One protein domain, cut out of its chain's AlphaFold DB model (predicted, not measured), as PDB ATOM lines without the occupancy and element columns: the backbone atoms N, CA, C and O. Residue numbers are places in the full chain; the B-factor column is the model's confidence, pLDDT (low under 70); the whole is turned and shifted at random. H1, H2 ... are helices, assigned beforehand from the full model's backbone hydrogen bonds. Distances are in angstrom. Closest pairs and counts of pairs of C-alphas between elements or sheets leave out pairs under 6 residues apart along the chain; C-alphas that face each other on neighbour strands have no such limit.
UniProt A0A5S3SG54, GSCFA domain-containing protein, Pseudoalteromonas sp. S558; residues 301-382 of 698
ATOM      1  N   ARG A 301     195.880  97.797 133.009       89.44
ATOM      2  CA  ARG A 301     195.293  98.133 134.318       89.44
ATOM      3  C   ARG A 301     193.923  97.484 134.492       89.44
ATOM      4  O   ARG A 301     193.637  96.950 135.558       89.44
ATOM      5  N   HIS A 302     193.106  97.481 133.437       92.25
ATOM      6  CA  HIS A 302     191.848  96.741 133.400       92.25
ATOM      7  C   HIS A 302     192.094  95.233 133.522       92.25
ATOM      8  O   HIS A 302     191.424  94.583 134.321       92.25
ATOM      9  N   LEU A 303     193.090  94.690 132.809       95.06
ATOM     10  CA  LEU A 303     193.500  93.289 132.957       95.06
ATOM     11  C   LEU A 303     193.833  92.953 134.420       95.06
ATOM     12  O   LEU A 303     193.279  91.999 134.957       95.06
ATOM     13  N   ALA A 304     194.704  93.735 135.063       93.88
ATOM     14  CA  ALA A 304     195.090  93.518 136.459       93.88
ATOM     15  C   ALA A 304     193.872  93.571 137.399       93.88
ATOM     16  O   ALA A 304     193.702  92.719 138.268       93.88
ATOM     17  N   TYR A 305     192.972  94.534 137.181       94.88
ATOM     18  CA  TYR A 305     191.731  94.638 137.945       94.88
ATOM     19  C   TYR A 305     190.829  93.404 137.780       94.88
ATOM     20  O   TYR A 305     190.305  92.888 138.768       94.88
ATOM     21  N   LEU A 306     190.678  92.896 136.552       95.62
ATOM     22  CA  LEU A 306     189.920  91.674 136.272       95.62
ATOM     23  C   LEU A 306     190.571  90.436 136.889       95.62
ATOM     24  O   LEU A 306     189.873  89.640 137.509       95.62
ATOM     25  N   LEU A 307     191.891  90.279 136.759       96.81
ATOM     26  CA  LEU A 307     192.617  89.150 137.338       96.81
ATOM     27  C   LEU A 307     192.429  89.086 138.853       96.81
ATOM     28  O   LEU A 307     192.098  88.024 139.368       96.81
ATOM     29  N   LYS A 308     192.505  90.226 139.542       95.56
ATOM     30  CA  LYS A 308     192.236  90.321 140.982       95.56
ATOM     31  C   LYS A 308     190.791  89.976 141.363       95.56
ATOM     32  O   LYS A 308     190.539  89.491 142.463       95.56
ATOM     33  N   ALA A 309     189.831  90.229 140.473       95.38
ATOM     34  CA  ALA A 309     188.442  89.823 140.677       95.38
ATOM     35  C   ALA A 309     188.230  88.311 140.460       95.38
ATOM     36  O   ALA A 309     187.330  87.733 141.071       95.38
ATOM     37  N   ILE A 310     189.037  87.680 139.600       96.94
ATOM     38  CA  ILE A 310     188.936  86.256 139.244       96.94
ATOM     39  C   ILE A 310     189.748  85.373 140.204       96.94
ATOM     40  O   ILE A 310     189.276  84.306 140.586       96.94
ATOM     41  N   ILE A 311     190.949  85.804 140.597       96.81
ATOM     42  CA  ILE A 311     191.912  85.071 141.425       96.81
ATOM     43  C   ILE A 311     192.204  85.895 142.685       96.81
ATOM     44  O   ILE A 311     192.758  86.990 142.607       96.81
ATOM     45  N   LYS A 312     191.843  85.372 143.862       93.88
ATOM     46  CA  LYS A 312     192.009  86.075 145.149       93.88
ATOM     47  C   LYS A 312     193.433  85.953 145.700       93.88
ATOM     48  O   LYS A 312     193.888  86.843 146.418       93.88
ATOM     49  N   ASN A 313     194.133  84.871 145.362       94.62
ATOM     50  CA  ASN A 313     195.516  84.646 145.764       94.62
ATOM     51  C   ASN A 313     196.468  85.548 144.960       94.62
ATOM     52  O   ASN A 313     196.661  85.347 143.760       94.62
ATOM     53  N   SER A 314     197.098  86.520 145.625       94.19
ATOM     54  CA  SER A 314     197.955  87.519 144.971       94.19
ATOM     55  C   SER A 314     199.173  86.925 144.263       94.19
ATOM     56  O   SER A 314     199.686  87.524 143.325       94.19
ATOM     57  N   THR A 315     199.672  85.765 144.695       94.75
ATOM     58  CA  THR A 315     200.821  85.129 144.038       94.75
ATOM     59  C   THR A 315     200.418  84.615 142.662       94.75
ATOM     60  O   THR A 315     201.053  84.954 141.669       94.75
ATOM     61  N   VAL A 316     199.324  83.853 142.591       95.81
ATOM     62  CA  VAL A 316     198.818  83.292 141.328       95.81
ATOM     63  C   VAL A 316     198.326  84.402 140.395       95.81
ATOM     64  O   VAL A 316     198.590  84.363 139.196       95.81
ATOM     65  N   GLU A 317     197.656  85.418 140.941       96.88
ATOM     66  CA  GLU A 317     197.228  86.601 140.191       96.88
ATOM     67  C   GLU A 317     198.412  87.322 139.528       96.88
ATOM     68  O   GLU A 317     198.394  87.514 138.310       96.88
ATOM     69  N   ASN A 318     199.470  87.628 140.290       96.19
ATOM     70  CA  ASN A 318     200.678  88.256 139.748       96.19
ATOM     71  C   ASN A 318     201.375  87.370 138.708       96.19
ATOM     72  O   ASN A 318     201.823  87.887 137.690       96.19
ATOM     73  N   MET A 319     201.419  86.045 138.903       95.88
ATOM     74  CA  MET A 319     201.984  85.126 137.906       95.88
ATOM     75  C   MET A 319     201.274  85.249 136.550       95.88
ATOM     76  O   MET A 319     201.936  85.322 135.514       95.88
ATOM     77  N   PHE A 320     199.938  85.300 136.541       97.50
ATOM     78  CA  PHE A 320     199.171  85.513 135.310       97.50
ATOM     79  C   PHE A 320     199.385  86.912 134.733       97.50
ATOM     80  O   PHE A 320     199.561  87.050 133.520       97.50
ATOM     81  N   LEU A 321     199.389  87.941 135.583       96.88
ATOM     82  CA  LEU A 321     199.572  89.322 135.156       96.88
ATOM     83  C   LEU A 321     200.940  89.530 134.499       96.88
ATOM     84  O   LEU A 321     200.998  90.014 133.370       96.88
ATOM     85  N   GLU A 322     202.024  89.118 135.157       96.62
ATOM     86  CA  GLU A 322     203.391  89.223 134.635       96.62
ATOM     87  C   GLU A 322     203.561  88.418 133.344       96.62
ATOM     88  O   GLU A 322     204.177  88.896 132.384       96.62
ATOM     89  N   HIS A 323     202.972  87.219 133.281       96.62
ATOM     90  CA  HIS A 323     203.007  86.397 132.077       96.62
ATOM     91  C   HIS A 323     202.344  87.106 130.889       96.62
ATOM     92  O   HIS A 323     202.943  87.175 129.812       96.62
ATOM     93  N   ILE A 324     201.138  87.654 131.069       96.38
ATOM     94  CA  ILE A 324     200.413  88.350 129.998       96.38
ATOM     95  C   ILE A 324     201.109  89.668 129.643       96.38
ATOM     96  O   ILE A 324     201.286  89.952 128.465       96.38
ATOM     97  N   GLN A 325     201.586  90.442 130.620       91.50
ATOM     98  CA  GLN A 325     202.339  91.676 130.362       91.50
ATOM     99  C   GLN A 325     203.606  91.426 129.539       91.50
ATOM    100  O   GLN A 325     203.946  92.225 128.670       91.50
ATOM    101  N   THR A 326     204.292  90.312 129.796       93.56
ATOM    102  CA  THR A 326     205.533  89.963 129.096       93.56
ATOM    103  C   THR A 326     205.268  89.451 127.681       93.56
ATOM    104  O   THR A 326     205.986  89.817 126.752       93.56
ATOM    105  N   ASN A 327     204.255  88.598 127.502       93.81
ATOM    106  CA  ASN A 327     204.034  87.873 126.244       93.81
ATOM    107  C   ASN A 327     202.954  88.498 125.343       93.81
ATOM    108  O   ASN A 327     202.931  88.234 124.142       93.81
ATOM    109  N   ASP A 328     202.072  89.328 125.899       92.25
ATOM    110  CA  ASP A 328     200.965  89.989 125.205       92.25
ATOM    111  C   ASP A 328     200.724  91.426 125.734       92.25
ATOM    112  O   ASP A 328     199.624  91.756 126.186       92.25
ATOM    113  N   PRO A 329     201.736  92.321 125.685       85.44
ATOM    114  CA  PRO A 329     201.645  93.673 126.256       85.44
ATOM    115  C   PRO A 329     200.578  94.560 125.595       85.44
ATOM    116  O   PRO A 329     200.081  95.497 126.215       85.44
ATOM    117  N   GLU A 330     200.222  94.270 124.340       86.69
ATOM    118  CA  GLU A 330     199.174  94.971 123.583       86.69
ATOM    119  C   GLU A 330     197.800  94.279 123.681       86.69
ATOM    120  O   GLU A 330     196.859  94.708 123.014       86.69
ATOM    121  N   LEU A 331     197.677  93.217 124.490       90.50
ATOM    122  CA  LEU A 331     196.453  92.434 124.697       90.50
ATOM    123  C   LEU A 331     195.810  91.933 123.398       90.50
ATOM    124  O   LEU A 331     194.596  91.964 123.248       90.50
ATOM    125  N   LYS A 332     196.595  91.465 122.429       91.19
ATOM    126  CA  LYS A 332     196.074  90.946 121.154       91.19
ATOM    127  C   LYS A 332     195.335  89.625 121.321       91.19
ATOM    128  O   LYS A 332     194.369  89.391 120.595       91.19
ATOM    129  N   TYR A 333     195.786  88.779 122.245       91.31
ATOM    130  CA  TYR A 333     195.244  87.436 122.463       91.31
ATOM    131  C   TYR A 333     194.292  87.374 123.660       91.31
ATOM    132  O   TYR A 333     193.407  86.526 123.684       91.31
ATOM    133  N   HIS A 334     194.433  88.298 124.611       95.12
ATOM    134  CA  HIS A 334     193.581  88.411 125.798       95.12
ATOM    135  C   HIS A 334     192.706  89.673 125.746       95.12
ATOM    136  O   HIS A 334     192.528  90.355 126.754       95.12
ATOM    137  N   ASN A 335     192.164  90.005 124.566       93.44
ATOM    138  CA  ASN A 335     191.350  91.212 124.350       93.44
ATOM    139  C   ASN A 335     189.887  91.079 124.807       93.44
ATOM    140  O   ASN A 335     189.133  92.052 124.697       93.44
ATOM    141  N   THR A 336     189.462  89.922 125.323       96.62
ATOM    142  CA  THR A 336     188.137  89.731 125.930       96.62
ATOM    143  C   THR A 336     188.212  88.971 127.254       96.62
ATOM    144  O   THR A 336     189.138  88.194 127.497       96.62
ATOM    145  N   LEU A 337     187.192  89.143 128.101       96.75
ATOM    146  CA  LEU A 337     187.021  88.369 129.335       96.75
ATOM    147  C   LEU A 337     187.003  86.858 129.066       96.75
ATOM    148  O   LEU A 337     187.529  86.089 129.863       96.75
ATOM    149  N   PHE A 338     186.400  86.422 127.959       96.56
ATOM    150  CA  PHE A 338     186.277  85.001 127.639       96.56
ATOM    151  C   PHE A 338     187.614  84.388 127.229       96.56
ATOM    152  O   PHE A 338     187.917  83.270 127.651       96.56
ATOM    153  N   ASP A 339     188.428  85.123 126.469       96.62
ATOM    154  CA  ASP A 339     189.782  84.691 126.117       96.62
ATOM    155  C   ASP A 339     190.666  84.612 127.364       96.62
ATOM    156  O   ASP A 339     191.354  83.612 127.575       96.62
ATOM    157  N   LEU A 340     190.555  85.607 128.251       96.62
ATOM    158  CA  LEU A 340     191.245  85.618 129.538       96.62
ATOM    159  C   LEU A 340     190.840  84.430 130.426       96.62
ATOM    160  O   LEU A 340     191.702  83.692 130.897       96.62
ATOM    161  N   ILE A 341     189.538  84.202 130.630       96.88
ATOM    162  CA  ILE A 341     189.030  83.073 131.429       96.88
ATOM    163  C   ILE A 341     189.483  81.742 130.831       96.88
ATOM    164  O   ILE A 341     189.884  80.844 131.571       96.88
ATOM    165  N   LYS A 342     189.428  81.596 129.503       97.31
ATOM    166  CA  LYS A 342     189.882  80.383 128.818       97.31
ATOM    167  C   LYS A 342     191.360  80.121 129.094       97.31
ATOM    168  O   LYS A 342     191.693  78.994 129.458       97.31
ATOM    169  N   PHE A 343     192.207  81.140 128.956       97.38
ATOM    170  CA  PHE A 343     193.634  81.042 129.242       97.38
ATOM    171  C   PHE A 343     193.886  80.618 130.696       97.38
ATOM    172  O   PHE A 343     194.509  79.585 130.929       97.38
ATOM    173  N   ILE A 344     193.297  81.329 131.665       96.81
ATOM    174  CA  ILE A 344     193.450  81.027 133.098       96.81
ATOM    175  C   ILE A 344     193.016  79.589 133.408       96.81
ATOM    176  O   ILE A 344     193.742  78.851 134.071       96.81
ATOM    177  N   LYS A 345     191.852  79.157 132.903       97.19
ATOM    178  CA  LYS A 345     191.352  77.789 133.106       97.19
ATOM    179  C   LYS A 345     192.316  76.742 132.571       97.19
ATOM    180  O   LYS A 345     192.568  75.762 133.262       97.19
ATOM    181  N   GLN A 346     192.823  76.929 131.354       96.81
ATOM    182  CA  GLN A 346     193.765  75.990 130.746       96.81
ATOM    183  C   GLN A 346     195.040  75.890 131.586       96.81
ATOM    184  O   GLN A 346     195.411  74.787 131.981       96.81
ATOM    185  N   SER A 347     195.627  77.027 131.966       95.88
ATOM    186  CA  SER A 347     196.838  77.059 132.788       95.88
ATOM    187  C   SER A 347     196.653  76.431 134.169       95.88
ATOM    188  O   SER A 347     197.554  75.740 134.639       95.88
ATOM    189  N   ILE A 348     195.496  76.637 134.814       95.31
ATOM    190  CA  ILE A 348     195.172  76.017 136.108       95.31
ATOM    191  C   ILE A 348     195.011  74.504 135.950       95.31
ATOM    192  O   ILE A 348     195.607  73.756 136.717       95.31
ATOM    193  N   ILE A 349     194.235  74.039 134.963       94.31
ATOM    194  CA  ILE A 349     193.962  72.605 134.748       94.31
ATOM    195  C   ILE A 349     195.255  71.828 134.479       94.31
ATOM    196  O   ILE A 349     195.401  70.711 134.971       94.31
ATOM    197  N   GLU A 350     196.214  72.417 133.764       94.62
ATOM    198  CA  GLU A 350     197.525  71.805 133.504       94.62
ATOM    199  C   GLU A 350     198.327  71.489 134.782       94.62
ATOM    200  O   GLU A 350     199.213  70.632 134.751       94.62
ATOM    201  N   GLN A 351     197.996  72.111 135.920       94.25
ATOM    202  CA  GLN A 351     198.633  71.836 137.215       94.25
ATOM    203  C   GLN A 351     198.048  70.606 137.928       94.25
ATOM    204  O   GLN A 351     198.612  70.128 138.916       94.25
ATOM    205  N   PHE A 352     196.924  70.066 137.448       93.06
ATOM    206  CA  PHE A 352     196.267  68.900 138.034       93.06
ATOM    207  C   PHE A 352     196.727  67.623 137.333       93.06
ATOM    208  O   PHE A 352     196.365  67.349 136.189       93.06
ATOM    209  N   LYS A 353     197.513  66.806 138.042       92.12
ATOM    210  CA  LYS A 353     197.971  65.492 137.570       92.12
ATOM    211  C   LYS A 353     197.246  64.385 138.324       92.12
ATOM    212  O   LYS A 353     197.075  64.469 139.535       92.12
ATOM    213  N   ALA A 354     196.833  63.338 137.613       89.69
ATOM    214  CA  ALA A 354     196.007  62.266 138.178       89.69
ATOM    215  C   ALA A 354     196.715  61.436 139.269       89.69
ATOM    216  O   ALA A 354     196.054  60.815 140.096       89.69
ATOM    217  N   ASP A 355     198.046  61.407 139.257       93.69
ATOM    218  CA  ASP A 355     198.906  60.592 140.113       93.69
ATOM    219  C   ASP A 355     199.548  61.371 141.276       93.69
ATOM    220  O   ASP A 355     200.317  60.796 142.046       93.69
ATOM    221  N   SER A 356     199.221  62.658 141.450       91.75
ATOM    222  CA  SER A 356     199.776  63.497 142.519       91.75
ATOM    223  C   SER A 356     198.745  64.442 143.129       91.75
ATOM    224  O   SER A 356     197.833  64.901 142.450       91.75
ATOM    225  N   ILE A 357     198.932  64.801 144.400       91.31
ATOM    226  CA  ILE A 357     198.140  65.851 145.048       91.31
ATOM    227  C   ILE A 357     198.580  67.211 144.491       91.31
ATOM    228  O   ILE A 357     199.764  67.540 144.527       91.31
ATOM    229  N   THR A 358     197.627  67.993 143.985       92.75
ATOM    230  CA  THR A 358     197.865  69.354 143.490       92.75
ATOM    231  C   THR A 358     198.165  70.314 144.640       92.75
ATOM    232  O   THR A 358     197.569  70.218 145.712       92.75
ATOM    233  N   GLU A 359     199.066  71.267 144.410       93.50
ATOM    234  CA  GLU A 359     199.362  72.320 145.383       93.50
ATOM    235  C   GLU A 359     198.118  73.163 145.710       93.50
ATOM    236  O   GLU A 359     197.250  73.411 144.864       93.50
ATOM    237  N   GLU A 360     198.038  73.626 146.957       94.06
ATOM    238  CA  GLU A 360     196.877  74.347 147.486       94.06
ATOM    239  C   GLU A 360     196.541  75.601 146.664       94.06
ATOM    240  O   GLU A 360     195.373  75.827 146.356       94.06
ATOM    241  N   ILE A 361     197.555  76.350 146.211       95.69
ATOM    242  CA  ILE A 361     197.380  77.586 145.429       95.69
ATOM    243  C   ILE A 361     196.582  77.368 144.133       95.69
ATOM    244  O   ILE A 361     195.774  78.213 143.746       95.69
ATOM    245  N   TRP A 362     196.757  76.218 143.474       95.50
ATOM    246  CA  TRP A 362     196.057  75.892 142.230       95.50
ATOM    247  C   TRP A 362     194.648  75.366 142.496       95.50
ATOM    248  O   TRP A 362     193.725  75.646 141.729       95.50
ATOM    249  N   SER A 363     194.460  74.665 143.617       94.19
ATOM    250  CA  SER A 363     193.138  74.254 144.104       94.19
ATOM    251  C   SER A 363     192.279  75.465 144.498       94.19
ATOM    252  O   SER A 363     191.095  75.539 144.151       94.19
ATOM    253  N   GLU A 364     192.881  76.456 145.160       96.19
ATOM    254  CA  GLU A 364     192.253  77.737 145.488       96.19
ATOM    255  C   GLU A 364     191.891  78.516 144.214       96.19
ATOM    256  O   GLU A 364     190.741  78.932 144.055       96.19
ATOM    257  N   ALA A 365     192.828  78.648 143.268       96.38
ATOM    258  CA  ALA A 365     192.596  79.347 142.004       96.38
ATOM    259  C   ALA A 365     191.452  78.717 141.186       96.38
ATOM    260  O   ALA A 365     190.598  79.438 140.662       96.38
ATOM    261  N   LEU A 366     191.376  77.378 141.136       96.06
ATOM    262  CA  LEU A 366     190.265  76.662 140.502       96.06
ATOM    263  C   LEU A 366     188.921  76.964 141.191       96.06
ATOM    264  O   LEU A 366     187.904  77.162 140.523       96.06
ATOM    265  N   THR A 367     188.909  77.040 142.522       96.69
ATOM    266  CA  THR A 367     187.706  77.405 143.285       96.69
ATOM    267  C   THR A 367     187.279  78.843 142.990       96.69
ATOM    268  O   THR A 367     186.100  79.094 142.735       96.69
ATOM    269  N   ASN A 368     188.228  79.786 142.962       97.19
ATOM    270  CA  ASN A 368     187.947  81.198 142.703       97.19
ATOM    271  C   ASN A 368     187.349  81.419 141.307       97.19
ATOM    272  O   ASN A 368     186.338  82.110 141.191       97.19
ATOM    273  N   ILE A 369     187.893  80.782 140.263       96.56
ATOM    274  CA  ILE A 369     187.336  80.931 138.911       96.56
ATOM    275  C   ILE A 369     185.931  80.320 138.795       96.56
ATOM    276  O   ILE A 369     185.065  80.897 138.138       96.56
ATOM    277  N   CYS A 370     185.654  79.216 139.500       96.31
ATOM    278  CA  CYS A 370     184.304  78.646 139.569       96.31
ATOM    279  C   CYS A 370     183.319  79.572 140.305       96.31
ATOM    280  O   CYS A 370     182.172  79.724 139.883       96.31
ATOM    281  N   GLU A 371     183.738  80.204 141.408       97.12
ATOM    282  CA  GLU A 371     182.948  81.231 142.103       97.12
ATOM    283  C   GLU A 371     182.676  82.442 141.212       97.12
ATOM    284  O   GLU A 371     181.528  82.881 141.118       97.12
ATOM    285  N   TYR A 372     183.705  82.943 140.527       97.06
ATOM    286  CA  TYR A 372     183.595  84.070 139.611       97.06
ATOM    287  C   TYR A 372     182.568  83.792 138.511       97.06
ATOM    288  O   TYR A 372     181.674  84.606 138.287       97.06
ATOM    289  N   GLU A 373     182.622  82.624 137.867       96.56
ATOM    290  CA  GLU A 373     181.662  82.272 136.817       96.56
ATOM    291  C   GLU A 373     180.235  82.114 137.338       96.56
ATOM    292  O   GLU A 373     179.295  82.578 136.687       96.56
ATOM    293  N   ARG A 374     180.046  81.516 138.523       96.56
ATOM    294  CA  ARG A 374     178.719  81.461 139.160       96.56
ATOM    295  C   ARG A 374     178.170  82.866 139.397       96.56
ATOM    296  O   ARG A 374     177.027  83.127 139.031       96.56
ATOM    297  N   ASN A 375     178.991  83.774 139.923       96.50
ATOM    298  CA  ASN A 375     178.607  85.165 140.166       96.50
ATOM    299  C   ASN A 375     178.339  85.933 138.866       96.50
ATOM    300  O   ASN A 375     177.397  86.723 138.802       96.50
ATOM    301  N   TYR A 376     179.120  85.683 137.814       95.00
ATOM    302  CA  TYR A 376     178.907  86.262 136.488       95.00
ATOM    303  C   TYR A 376     177.556  85.829 135.902       95.00
ATOM    304  O   TYR A 376     176.761  86.668 135.473       95.00
ATOM    305  N   ILE A 377     177.261  84.525 135.926       93.75
ATOM    306  CA  ILE A 377     175.985  83.974 135.447       93.75
ATOM    307  C   ILE A 377     174.824  84.532 136.268       93.75
ATOM    308  O   ILE A 377     173.796  84.914 135.699       93.75
ATOM    309  N   ASP A 378     174.986  84.591 137.591       93.75
ATOM    310  CA  ASP A 378     173.987  85.132 138.501       93.75
ATOM    311  C   ASP A 378     173.676  86.601 138.197       93.75
ATOM    312  O   ASP A 378     172.507  86.951 138.004       93.75
ATOM    313  N   SER A 379     174.721  87.423 138.063       94.31
ATOM    314  CA  SER A 379     174.641  88.853 137.751       94.31
ATOM    315  C   SER A 379     173.936  89.090 136.417       94.31
ATOM    316  O   SER A 379     172.971  89.852 136.350       94.31
ATOM    317  N   CYS A 380     174.330  88.355 135.371       90.88
ATOM    318  CA  CYS A 380     173.672  88.394 134.063       90.88
ATOM    319  C   CYS A 380     172.187  87.993 134.133       90.88
ATOM    320  O   CYS A 380     171.364  88.469 133.349       90.88
ATOM    321  N   ALA A 381     171.816  87.105 135.058       91.69
ATOM    322  CA  ALA A 381     170.448  86.625 135.214       91.69
ATOM    323  C   ALA A 381     169.579  87.499 136.136       91.69
ATOM    324  O   ALA A 381     168.354  87.328 136.124       91.69
ATOM    325  N   ARG A 382     170.153  88.426 136.923       93.06
ATOM    326  CA  ARG A 382     169.407  89.178 137.952       93.06
ATOM    327  C   ARG A 382     168.179  89.892 137.397       93.06
ATOM    328  O   ARG A 382     167.112  89.740 137.991       93.06
TER     329      ARG A 382
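This is residues 301 to 382 of the 698 residues of the protein "GSCFA domain-containing protein" of Pseudoalteromonas sp. S558 (UniProt A0A5S3SG54). One long helix, H4, packs with its residues 361 to 372 on the rest of the domain, pairing with H3 in a helical hairpin, while H1 and H2 form a V-shaped hairpin whose closed end is at H4. The later part of H4, residues 374 to 381, sticks out as an arm with residue 382, and residues 353 to 358 of the H3 to H4 link stick out as a loop. The printed part has 82 residues, with four named helices in the order H1, H2, H3, H4 and no named strand: all helix. It is compact but flat, with a radius of gyration of the C-alphas of 13.1 A and spans of 37 by 37 by 19 A.

Find C-alpha 360 at (196.877, 74.347, 147.486); from there H4, residues 360 to 381, runs 31.6 A to C-alpha 381 at (170.448, 86.625, 135.214). H3 is residues 337 to 349, 18.1 A long. H2 is residues 314 to 327, 19.7 A. H1, residues 301 to 310, 14.3 A, begins at C-alpha 301 at (195.293, 98.133, 134.318).

Start at H4, the hub. Its residues 362 to 369 touch H3 at a shallow tilt of 29 degrees, opposite ways; the closest C-alphas, Ile 348 and Trp 362, are 6.2 A apart. Its residues 368 to 372 touch H1, about perpendicular at 80 degrees, closest at the C-alphas of Ile 310 and Ile 369, 5.6 A. H2 only just touches H4, with 3 pairs of C-alphas within 8 A, closest at Val 316 and Ile 361, 7.2 A. H1 and H2 touch at a steep tilt of 39 degrees, opposite ways, closest at the C-alphas of Leu 307 and Glu 317, 6.0 A. H2 and H3 are close but not clearly touching, and H1 and H3 are near each other. In H1, H2, H3 and H4 every O i to N i+4 pair is within hydrogen-bond range.

Look at Asp 355 and Arg 382 for the two C-alphas farthest apart, 41.1 A. The printed part has no cut and no long link; no printed residue is under 70 in pLDDT.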